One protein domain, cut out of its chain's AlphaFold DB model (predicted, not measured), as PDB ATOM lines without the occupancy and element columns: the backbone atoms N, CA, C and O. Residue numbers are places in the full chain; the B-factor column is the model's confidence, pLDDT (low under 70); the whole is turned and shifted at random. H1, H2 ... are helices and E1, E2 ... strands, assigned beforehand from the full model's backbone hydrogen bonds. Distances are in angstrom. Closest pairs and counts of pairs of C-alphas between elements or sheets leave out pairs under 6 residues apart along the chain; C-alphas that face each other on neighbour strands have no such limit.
ATOM      1  N   ILE A  12      39.490 -39.479 -14.205       96.00
ATOM      2  CA  ILE A  12      39.338 -40.165 -15.489       96.00
ATOM      3  C   ILE A  12      39.715 -39.196 -16.608       96.00
ATOM      4  O   ILE A  12      39.262 -38.051 -16.635       96.00
ATOM      5  N   VAL A  13      40.506 -39.669 -17.566       96.38
ATOM      6  CA  VAL A  13      40.720 -38.973 -18.837       96.38
ATOM      7  C   VAL A  13      39.941 -39.721 -19.910       96.38
ATOM      8  O   VAL A  13      40.268 -40.857 -20.238       96.38
ATOM      9  N   LEU A  14      38.894 -39.087 -20.432       96.69
ATOM     10  CA  LEU A  14      38.163 -39.580 -21.591       96.69
ATOM     11  C   LEU A  14      38.890 -39.075 -22.839       96.69
ATOM     12  O   LEU A  14      38.794 -37.892 -23.166       96.69
ATOM     13  N   LEU A  15      39.649 -39.964 -23.473       95.75
ATOM     14  CA  LEU A  15      40.477 -39.665 -24.635       95.75
ATOM     15  C   LEU A  15      39.861 -40.268 -25.892       95.75
ATOM     16  O   LEU A  15      39.684 -41.482 -25.962       95.75
ATOM     17  N   GLU A  16      39.602 -39.439 -26.894       95.69
ATOM     18  CA  GLU A  16      39.144 -39.889 -28.204       95.69
ATOM     19  C   GLU A  16      40.134 -39.472 -29.294       95.69
ATOM     20  O   GLU A  16      40.636 -38.347 -29.292       95.69
ATOM     21  N   LEU A  17      40.431 -40.379 -30.223       94.75
ATOM     22  CA  LEU A  17      41.273 -40.104 -31.384       94.75
ATOM     23  C   LEU A  17      40.372 -40.020 -32.614       94.75
ATOM     24  O   LEU A  17      39.676 -40.982 -32.928       94.75
ATOM     25  N   LYS A  18      40.408 -38.891 -33.326       95.50
ATOM     26  CA  LYS A  18      39.596 -38.668 -34.527       95.50
ATOM     27  C   LYS A  18      40.474 -38.311 -35.724       95.50
ATOM     28  O   LYS A  18      41.286 -37.389 -35.665       95.50
ATOM     29  N   SER A  19      40.308 -39.034 -36.830       93.44
ATOM     30  CA  SER A  19      40.929 -38.711 -38.125       93.44
ATOM     31  C   SER A  19      40.091 -37.730 -38.949       93.44
ATOM     32  O   SER A  19      40.648 -36.999 -39.765       93.44
ATOM     33  N   SER A  20      38.783 -37.672 -38.702       93.31
ATOM     34  CA  SER A  20      37.829 -36.733 -39.297       93.31
ATOM     35  C   SER A  20      36.914 -36.154 -38.225       93.31
ATOM     36  O   SER A  20      36.629 -36.806 -37.221       93.31
ATOM     37  N   TRP A  21      36.456 -34.922 -38.438       95.94
ATOM     38  CA  TRP A  21      35.481 -34.289 -37.559       95.94
ATOM     39  C   TRP A  21      34.060 -34.593 -38.028       95.94
ATOM     40  O   TRP A  21      33.745 -34.440 -39.205       95.94
ATOM     41  N   GLU A  22      33.206 -34.990 -37.093       94.19
ATOM     42  CA  GLU A  22      31.779 -35.218 -37.322       94.19
ATOM     43  C   GLU A  22      30.957 -34.172 -36.570       94.19
ATOM     44  O   GLU A  22      31.358 -33.719 -35.493       94.19
ATOM     45  N   LYS A  23      29.778 -33.829 -37.097       91.62
ATOM     46  CA  LYS A  23      28.879 -32.828 -36.499       91.62
ATOM     47  C   LYS A  23      28.566 -33.121 -35.026       91.62
ATOM     48  O   LYS A  23      28.579 -32.208 -34.205       91.62
ATOM     49  N   ASP A  24      28.376 -34.395 -34.692       94.94
ATOM     50  CA  ASP A  24      27.956 -34.828 -33.358       94.94
ATOM     51  C   ASP A  24      29.138 -35.230 -32.454       94.94
ATOM     52  O   ASP A  24      28.931 -35.763 -31.363       94.94
ATOM     53  N   SER A  25      30.387 -34.945 -32.860       95.12
ATOM     54  CA  SER A  25      31.601 -35.371 -32.135       95.12
ATOM     55  C   SER A  25      31.580 -34.979 -30.655       95.12
ATOM     56  O   SER A  25      31.933 -35.778 -29.793       95.12
ATOM     57  N   LEU A  26      31.157 -33.752 -30.343       97.56
ATOM     58  CA  LEU A  26      31.124 -33.265 -28.962       97.56
ATOM     59  C   LEU A  26      29.967 -33.855 -28.151       97.56
ATOM     60  O   LEU A  26      30.128 -34.080 -26.952       97.56
ATOM     61  N   LEU A  27      28.832 -34.145 -28.794       96.88
ATOM     62  CA  LEU A  27      27.689 -34.793 -28.151       96.88
ATOM     63  C   LEU A  27      28.011 -36.245 -27.777       96.88
ATOM     64  O   LEU A  27      27.705 -36.656 -26.661       96.88
ATOM     65  N   GLN A  28      28.710 -36.985 -28.644       95.94
ATOM     66  CA  GLN A  28      29.206 -38.337 -28.341       95.94
ATOM     67  C   GLN A  28      30.125 -38.328 -27.104       95.94
ATOM     68  O   GLN A  28      29.952 -39.110 -26.166       95.94
ATOM     69  N   VAL A  29      31.075 -37.387 -27.043       97.06
ATOM     70  CA  VAL A  29      31.972 -37.237 -25.883       97.06
ATOM     71  C   VAL A  29      31.207 -36.837 -24.621       97.06
ATOM     72  O   VAL A  29      31.521 -37.336 -23.534       97.06
ATOM     73  N   LEU A  30      30.214 -35.953 -24.736       97.62
ATOM     74  CA  LEU A  30      29.350 -35.565 -23.622       97.62
ATOM     75  C   LEU A  30      28.570 -36.770 -23.083       97.62
ATOM     76  O   LEU A  30      28.531 -36.983 -21.870       97.62
ATOM     77  N   GLU A  31      28.017 -37.596 -23.966       97.44
ATOM     78  CA  GLU A  31      27.306 -38.819 -23.603       97.44
ATOM     79  C   GLU A  31      28.208 -39.765 -22.795       97.44
ATOM     80  O   GLU A  31      27.862 -40.180 -21.682       97.44
ATOM     81  N   TYR A  32      29.408 -40.063 -23.304       96.06
ATOM     82  CA  TYR A  32      30.374 -40.903 -22.596       96.06
ATOM     83  C   TYR A  32      30.804 -40.292 -21.271       96.06
ATOM     84  O   TYR A  32      30.934 -41.006 -20.272       96.06
ATOM     85  N   ARG A  33      31.007 -38.975 -21.230       97.25
ATOM     86  CA  ARG A  33      31.340 -38.264 -20.000       97.25
ATOM     87  C   ARG A  33      30.253 -38.459 -18.949       97.25
ATOM     88  O   ARG A  33      30.585 -38.835 -17.829       97.25
ATOM     89  N   ILE A  34      28.984 -38.235 -19.290       97.19
ATOM     90  CA  ILE A  34      27.859 -38.367 -18.355       97.19
ATOM     91  C   ILE A  34      27.757 -39.808 -17.843       97.19
ATOM     92  O   ILE A  34      27.705 -40.021 -16.632       97.19
ATOM     93  N   ARG A  35      27.826 -40.805 -18.737       97.50
ATOM     94  CA  ARG A  35      27.815 -42.229 -18.352       97.50
ATOM     95  C   ARG A  35      28.926 -42.558 -17.349       97.50
ATOM     96  O   ARG A  35      28.683 -43.237 -16.353       97.50
ATOM     97  N   ASN A  36      30.143 -42.066 -17.586       96.94
ATOM     98  CA  ASN A  36      31.275 -42.314 -16.693       96.94
ATOM     99  C   ASN A  36      31.180 -41.522 -15.380       96.94
ATOM    100  O   ASN A  36      31.553 -42.057 -14.337       96.94
ATOM    101  N   LEU A  37      30.646 -40.296 -15.398       96.50
ATOM    102  CA  LEU A  37      30.398 -39.509 -14.185       96.50
ATOM    103  C   LEU A  37      29.424 -40.239 -13.255       96.50
ATOM    104  O   LEU A  37      29.732 -40.411 -12.079       96.50
ATOM    105  N   LEU A  38      28.304 -40.729 -13.795       97.50
ATOM    106  CA  LEU A  38      27.298 -41.478 -13.035       97.50
ATOM    107  C   LEU A  38      27.825 -42.819 -12.519       97.50
ATOM    108  O   LEU A  38      27.442 -43.265 -11.443       97.50
ATOM    109  N   LYS A  39      28.696 -43.486 -13.280       97.25
ATOM    110  CA  LYS A  39      29.241 -44.787 -12.886       97.25
ATOM    111  C   LYS A  39      30.312 -44.664 -11.805       97.25
ATOM    112  O   LYS A  39      30.298 -45.419 -10.839       97.25
ATOM    113  N   PHE A  40      31.262 -43.752 -11.987       95.88
ATOM    114  CA  PHE A  40      32.488 -43.725 -11.189       95.88
ATOM    115  C   PHE A  40      32.521 -42.617 -10.143       95.88
ATOM    116  O   PHE A  40      33.300 -42.726  -9.204       95.88
ATOM    117  N   HIS A  41      31.697 -41.573 -10.280       94.62
ATOM    118  CA  HIS A  41      31.681 -40.424  -9.367       94.62
ATOM    119  C   HIS A  41      33.068 -39.772  -9.189       94.62
ATOM    120  O   HIS A  41      33.385 -39.220  -8.137       94.62
ATOM    121  N   LEU A  42      33.905 -39.834 -10.233       95.88
ATOM    122  CA  LEU A  42      35.238 -39.235 -10.271       95.88
ATOM    123  C   LEU A  42      35.264 -38.017 -11.201       95.88
ATOM    124  O   LEU A  42      34.534 -37.991 -12.195       95.88
ATOM    125  N   PRO A  43      36.146 -37.033 -10.948       95.31
ATOM    126  CA  PRO A  43      36.412 -35.965 -11.901       95.31
ATOM    127  C   PRO A  43      36.835 -36.531 -13.261       95.31
ATOM    128  O   PRO A  43      37.708 -37.399 -13.333       95.31
ATOM    129  N   ILE A  44      36.244 -36.012 -14.340       95.94
ATOM    130  CA  ILE A  44      36.562 -36.423 -15.714       95.94
ATOM    131  C   ILE A  44      37.134 -35.241 -16.492       95.94
ATOM    132  O   ILE A  44      36.553 -34.153 -16.489       95.94
ATOM    133  N   THR A  45      38.223 -35.469 -17.221       96.81
ATOM    134  CA  THR A  45      38.729 -34.571 -18.267       96.81
ATOM    135  C   THR A  45      38.436 -35.185 -19.629       96.81
ATOM    136  O   THR A  45      38.879 -36.294 -19.907       96.81
ATOM    137  N   SER A  46      37.694 -34.471 -20.472       97.94
ATOM    138  CA  SER A  46      37.357 -34.910 -21.829       97.94
ATOM    139  C   SER A  46      38.339 -34.308 -22.833       97.94
ATOM    140  O   SER A  46      38.605 -33.104 -22.788       97.94
ATOM    141  N   CYS A  47      38.896 -35.140 -23.709       97.94
ATOM    142  CA  CYS A  47      39.940 -34.759 -24.649       97.94
ATOM    143  C   CYS A  47      39.736 -35.437 -26.008       97.94
ATOM    144  O   CYS A  47      39.570 -36.653 -26.068       97.94
ATOM    145  N   ILE A  48      39.828 -34.661 -27.087       98.12
ATOM    146  CA  ILE A  48      39.891 -35.182 -28.458       98.12
ATOM    147  C   ILE A  48      41.278 -34.882 -29.029       98.12
ATOM    148  O   ILE A  48      41.716 -33.732 -29.013       98.12
ATOM    149  N   LEU A  49      41.955 -35.902 -29.556       97.44
ATOM    150  CA  LEU A  49      43.119 -35.756 -30.429       97.44
ATOM    151  C   LEU A  49      42.642 -35.806 -31.877       97.44
ATOM    152  O   LEU A  49      42.285 -36.869 -32.387       97.44
ATOM    153  N   LEU A  50      42.656 -34.654 -32.539       97.75
ATOM    154  CA  LEU A  50      42.315 -34.540 -33.947       97.75
ATOM    155  C   LEU A  50      43.579 -34.693 -34.799       97.75
ATOM    156  O   LEU A  50      44.511 -33.891 -34.705       97.75
ATOM    157  N   LEU A  51      43.600 -35.736 -35.625       97.50
ATOM    158  CA  LEU A  51      44.790 -36.178 -36.353       97.50
ATOM    159  C   LEU A  51      45.013 -35.426 -37.672       97.50
ATOM    160  O   LEU A  51      46.158 -35.278 -38.091       97.50
ATOM    161  N   LYS A  52      43.945 -34.940 -38.319       95.19
ATOM    162  CA  LYS A  52      44.003 -34.245 -39.617       95.19
ATOM    163  C   LYS A  52      43.367 -32.853 -39.559       95.19
ATOM    164  O   LYS A  52      42.434 -32.659 -38.776       95.19
ATOM    165  N   PRO A  53      43.817 -31.906 -40.407       95.44
ATOM    166  CA  PRO A  53      43.203 -30.588 -40.529       95.44
ATOM    167  C   PRO A  53      41.694 -30.643 -40.768       95.44
ATOM    168  O   PRO A  53      41.225 -31.378 -41.635       95.44
ATOM    169  N   CYS A  54      40.947 -29.838 -40.011       94.56
ATOM    170  CA  CYS A  54      39.513 -29.638 -40.199       94.56
ATOM    171  C   CYS A  54      39.112 -28.257 -39.667       94.56
ATOM    172  O   CYS A  54      39.357 -27.957 -38.499       94.56
ATOM    173  N   SER A  55      38.500 -27.435 -40.523       92.88
ATOM    174  CA  SER A  55      38.033 -26.082 -40.182       92.88
ATOM    175  C   SER A  55      36.881 -26.078 -39.185       92.88
ATOM    176  O   SER A  55      36.763 -25.153 -38.389       92.88
ATOM    177  N   ASP A  56      36.058 -27.121 -39.215       93.69
ATOM    178  CA  ASP A  56      34.798 -27.174 -38.470       93.69
ATOM    179  C   ASP A  56      35.000 -27.695 -37.038       93.69
ATOM    180  O   ASP A  56      34.068 -27.738 -36.234       93.69
ATOM    181  N   ALA A  57      36.229 -28.101 -36.705       96.56
ATOM    182  CA  ALA A  57      36.565 -28.658 -35.409       96.56
ATOM    183  C   ALA A  57      36.577 -27.586 -34.310       96.56
ATOM    184  O   ALA A  57      37.448 -26.708 -34.276       96.56
ATOM    185  N   THR A  58      35.654 -27.725 -33.359       96.94
ATOM    186  CA  THR A  58      35.464 -26.841 -32.200       96.94
ATOM    187  C   THR A  58      35.640 -27.605 -30.886       96.94
ATOM    188  O   THR A  58      35.419 -28.812 -30.817       96.94
ATOM    189  N   ASP A  59      36.059 -26.914 -29.831       97.62
ATOM    190  CA  ASP A  59      36.228 -27.468 -28.485       97.62
ATOM    191  C   ASP A  59      35.003 -27.248 -27.584       97.62
ATOM    192  O   ASP A  59      34.997 -27.716 -26.445       97.62
ATOM    193  N   CYS A  60      33.977 -26.551 -28.078       97.62
ATOM    194  CA  CYS A  60      32.787 -26.189 -27.315       97.62
ATOM    195  C   CYS A  60      31.509 -26.564 -28.071       97.62
ATOM    196  O   CYS A  60      31.315 -26.174 -29.224       97.62
ATOM    197  N   TYR A  61      30.639 -27.302 -27.388       97.31
ATOM    198  CA  TYR A  61      29.244 -27.500 -27.754       97.31
ATOM    199  C   TYR A  61      28.393 -26.580 -26.883       97.31
ATOM    200  O   TYR A  61      28.617 -26.500 -25.672       97.31
ATOM    201  N   GLU A  62      27.434 -25.889 -27.488       97.06
ATOM    202  CA  GLU A  62      26.539 -24.985 -26.776       97.06
ATOM    203  C   GLU A  62      25.150 -25.003 -27.417       97.06
ATOM    204  O   GLU A  62      25.012 -24.828 -28.629       97.06
ATOM    205  N   ASP A  63      24.131 -25.227 -26.592       96.19
ATOM    206  CA  ASP A  63      22.723 -25.040 -26.925       96.19
ATOM    207  C   ASP A  63      22.025 -24.193 -25.840       96.19
ATOM    208  O   ASP A  63      22.676 -23.567 -25.006       96.19
ATOM    209  N   HIS A  64      20.692 -24.122 -25.873       97.69
ATOM    210  CA  HIS A  64      19.901 -23.326 -24.930       97.69
ATOM    211  C   HIS A  64      20.005 -23.743 -23.448       97.69
ATOM    212  O   HIS A  64      19.659 -22.940 -22.582       97.69
ATOM    213  N   GLU A  65      20.450 -24.964 -23.146       97.69
ATOM    214  CA  GLU A  65      20.510 -25.525 -21.791       97.69
ATOM    215  C   GLU A  65      21.931 -25.966 -21.410       97.69
ATOM    216  O   GLU A  65      22.352 -25.811 -20.260       97.69
ATOM    217  N   VAL A  66      22.692 -26.496 -22.368       96.94
ATOM    218  CA  VAL A  66      23.985 -27.131 -22.118       96.94
ATOM    219  C   VAL A  66      25.108 -26.356 -22.787       96.94
ATOM    220  O   VAL A  66      25.129 -26.179 -24.001       96.94
ATOM    221  N   ARG A  67      26.129 -26.015 -21.995       97.44
ATOM    222  CA  ARG A  67      27.453 -25.640 -22.494       97.44
ATOM    223  C   ARG A  67      28.482 -26.670 -22.053       97.44
ATOM    224  O   ARG A  67      28.683 -26.892 -20.859       97.44
ATOM    225  N   PHE A  68      29.157 -27.286 -23.015       97.56
ATOM    226  CA  PHE A  68      30.132 -28.340 -22.780       97.56
ATOM    227  C   PHE A  68      31.437 -28.060 -23.524       97.56
ATOM    228  O   PHE A  68      31.473 -28.052 -24.752       97.56
ATOM    229  N   GLN A  69      32.516 -27.867 -22.764       97.62
ATOM    230  CA  GLN A  69      33.849 -27.605 -23.298       97.62
ATOM    231  C   GLN A  69      34.803 -28.773 -23.027       97.62
ATOM    232  O   GLN A  69      34.788 -29.377 -21.948       97.62
ATOM    233  N   ILE A  70      35.661 -29.068 -24.000       98.00
ATOM    234  CA  ILE A  70      36.660 -30.138 -23.944       98.00
ATOM    235  C   ILE A  70      38.073 -29.615 -24.215       98.00
ATOM    236  O   ILE A  70      38.274 -28.477 -24.626       98.00
ATOM    237  N   ARG A  71      39.076 -30.479 -24.032       98.25
ATOM    238  CA  ARG A  71      40.425 -30.240 -24.559       98.25
ATOM    239  C   ARG A  71      40.512 -30.773 -25.988       98.25
ATOM    240  O   ARG A  71      40.579 -31.982 -26.185       98.25
ATOM    241  N   LEU A  72      40.526 -29.885 -26.976       98.00
ATOM    242  CA  LEU A  72      40.774 -30.258 -28.369       98.00
ATOM    243  C   LEU A  72      42.263 -30.091 -28.702       98.00
ATOM    244  O   LEU A  72      42.775 -28.976 -28.759       98.00
ATOM    245  N   LEU A  73      42.958 -31.205 -28.919       97.38
ATOM    246  CA  LEU A  73      44.362 -31.245 -29.320       97.38
ATOM    247  C   LEU A  73      44.452 -31.532 -30.819       97.38
ATOM    248  O   LEU A  73      44.205 -32.651 -31.267       97.38
ATOM    249  N   ARG A  74      44.818 -30.521 -31.606       97.88
ATOM    250  CA  ARG A  74      45.031 -30.650 -33.051       97.88
ATOM    251  C   ARG A  74      46.469 -31.094 -33.304       97.88
ATOM    252  O   ARG A  74      47.388 -30.282 -33.299       97.88
ATOM    253  N   VAL A  75      46.676 -32.394 -33.509       97.69
ATOM    254  CA  VAL A  75      48.020 -32.990 -33.652       97.69
ATOM    255  C   VAL A  75      48.793 -32.352 -34.806       97.69
ATOM    256  O   VAL A  75      49.991 -32.109 -34.692       97.69
ATOM    257  N   TYR A  76      48.095 -32.012 -35.888       96.81
ATOM    258  CA  TYR A  76      48.669 -31.364 -37.065       96.81
ATOM    259  C   TYR A  76      49.160 -29.929 -36.832       96.81
ATOM    260  O   TYR A  76      49.864 -29.385 -37.680       96.81
ATOM    261  N   GLU A  77      48.817 -29.302 -35.704       97.19
ATOM    262  CA  GLU A  77      49.315 -27.972 -35.336       97.19
ATOM    263  C   GLU A  77      50.610 -28.035 -34.522       97.19
ATOM    264  O   GLU A  77      51.328 -27.037 -34.441       97.19
ATOM    265  N   PHE A  78      50.931 -29.194 -33.937       98.06
ATOM    266  CA  PHE A  78      52.142 -29.356 -33.140       98.06
ATOM    267  C   PHE A  78      53.391 -29.231 -34.013       98.06
ATOM    268  O   PHE A  78      53.394 -29.627 -35.179       98.06
TER     269      PHE A  78
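This is residues 12 to 78 of the 219 residues of an uncharacterized protein of Desulfatirhabdium butyrativorans (UniProt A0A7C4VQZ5). A small three-stranded parallel sheet has one helix, H1, lying lengthwise over one face, while the short hairpin E3-E4 reaches past the sheet's edge beside the first turns of H1, with E4 running on into edge strand E5. The 67 printed residues, with one named helix and five named strands in the order E1 H1 E2 E3 E4 E5, are of mixed class. The sheet's order is E1 E2 E5. The whole is compact, with a radius of gyration of the C-alphas of 12.2 A, yet flat, spanning 34 by 27 by 15 A.

Find C-alpha 12 at (39.338, -40.165, -15.489); from there E1 runs 19.1 A to residue 18. H1, residues 25 to 40, starts at C-alpha 25 (31.601, -35.371, -32.135) and covers 22.6 A. Next come E2, residues 44 to 50, 19.2 A; E3, residues 60 to 62, 6.4 A; E4, residues 67 to 69, 6.7 A; and E5, residues 71 to 74, 9.7 A, ending at C-alpha 74 (45.031, -30.650, -33.051).

Look first at E1 and E2, parallel at 17 degrees, with N 14 and O 45 2.8 A apart. E2 and E5 are parallel at 15 degrees, with N 48 and O 71 at 2.9 A. E1, H1 and E2 form a strand-helix-strand unit, two parallel neighbour strands joined through a helix, with a right-handed crossover. H1 is on the sheet at a height of 9.3 A, in two layers, helix on one face; it runs along the strands, at 26 degrees to E2 on the local plane. Its closest C-alphas to E2 are those of Arg 33 and Ile 44, 7.0 A. Every O i to N i+4 pair in H1 is within hydrogen-bond range. E3 and E4 form an antiparallel hairpin, with N 68 and O 61 at 2.8 A. The closest C-alphas of H1 and E3 are those of Leu 26 and Tyr 61, 6.2 A. E4 runs on into E5 at 51 degrees; E3 and E5 are apart.

The C-alphas farthest apart are those of His 41 and Pro 53, 34.6 A. The printed part has no cut and no long link, and no printed residue is under 70 in pLDDT.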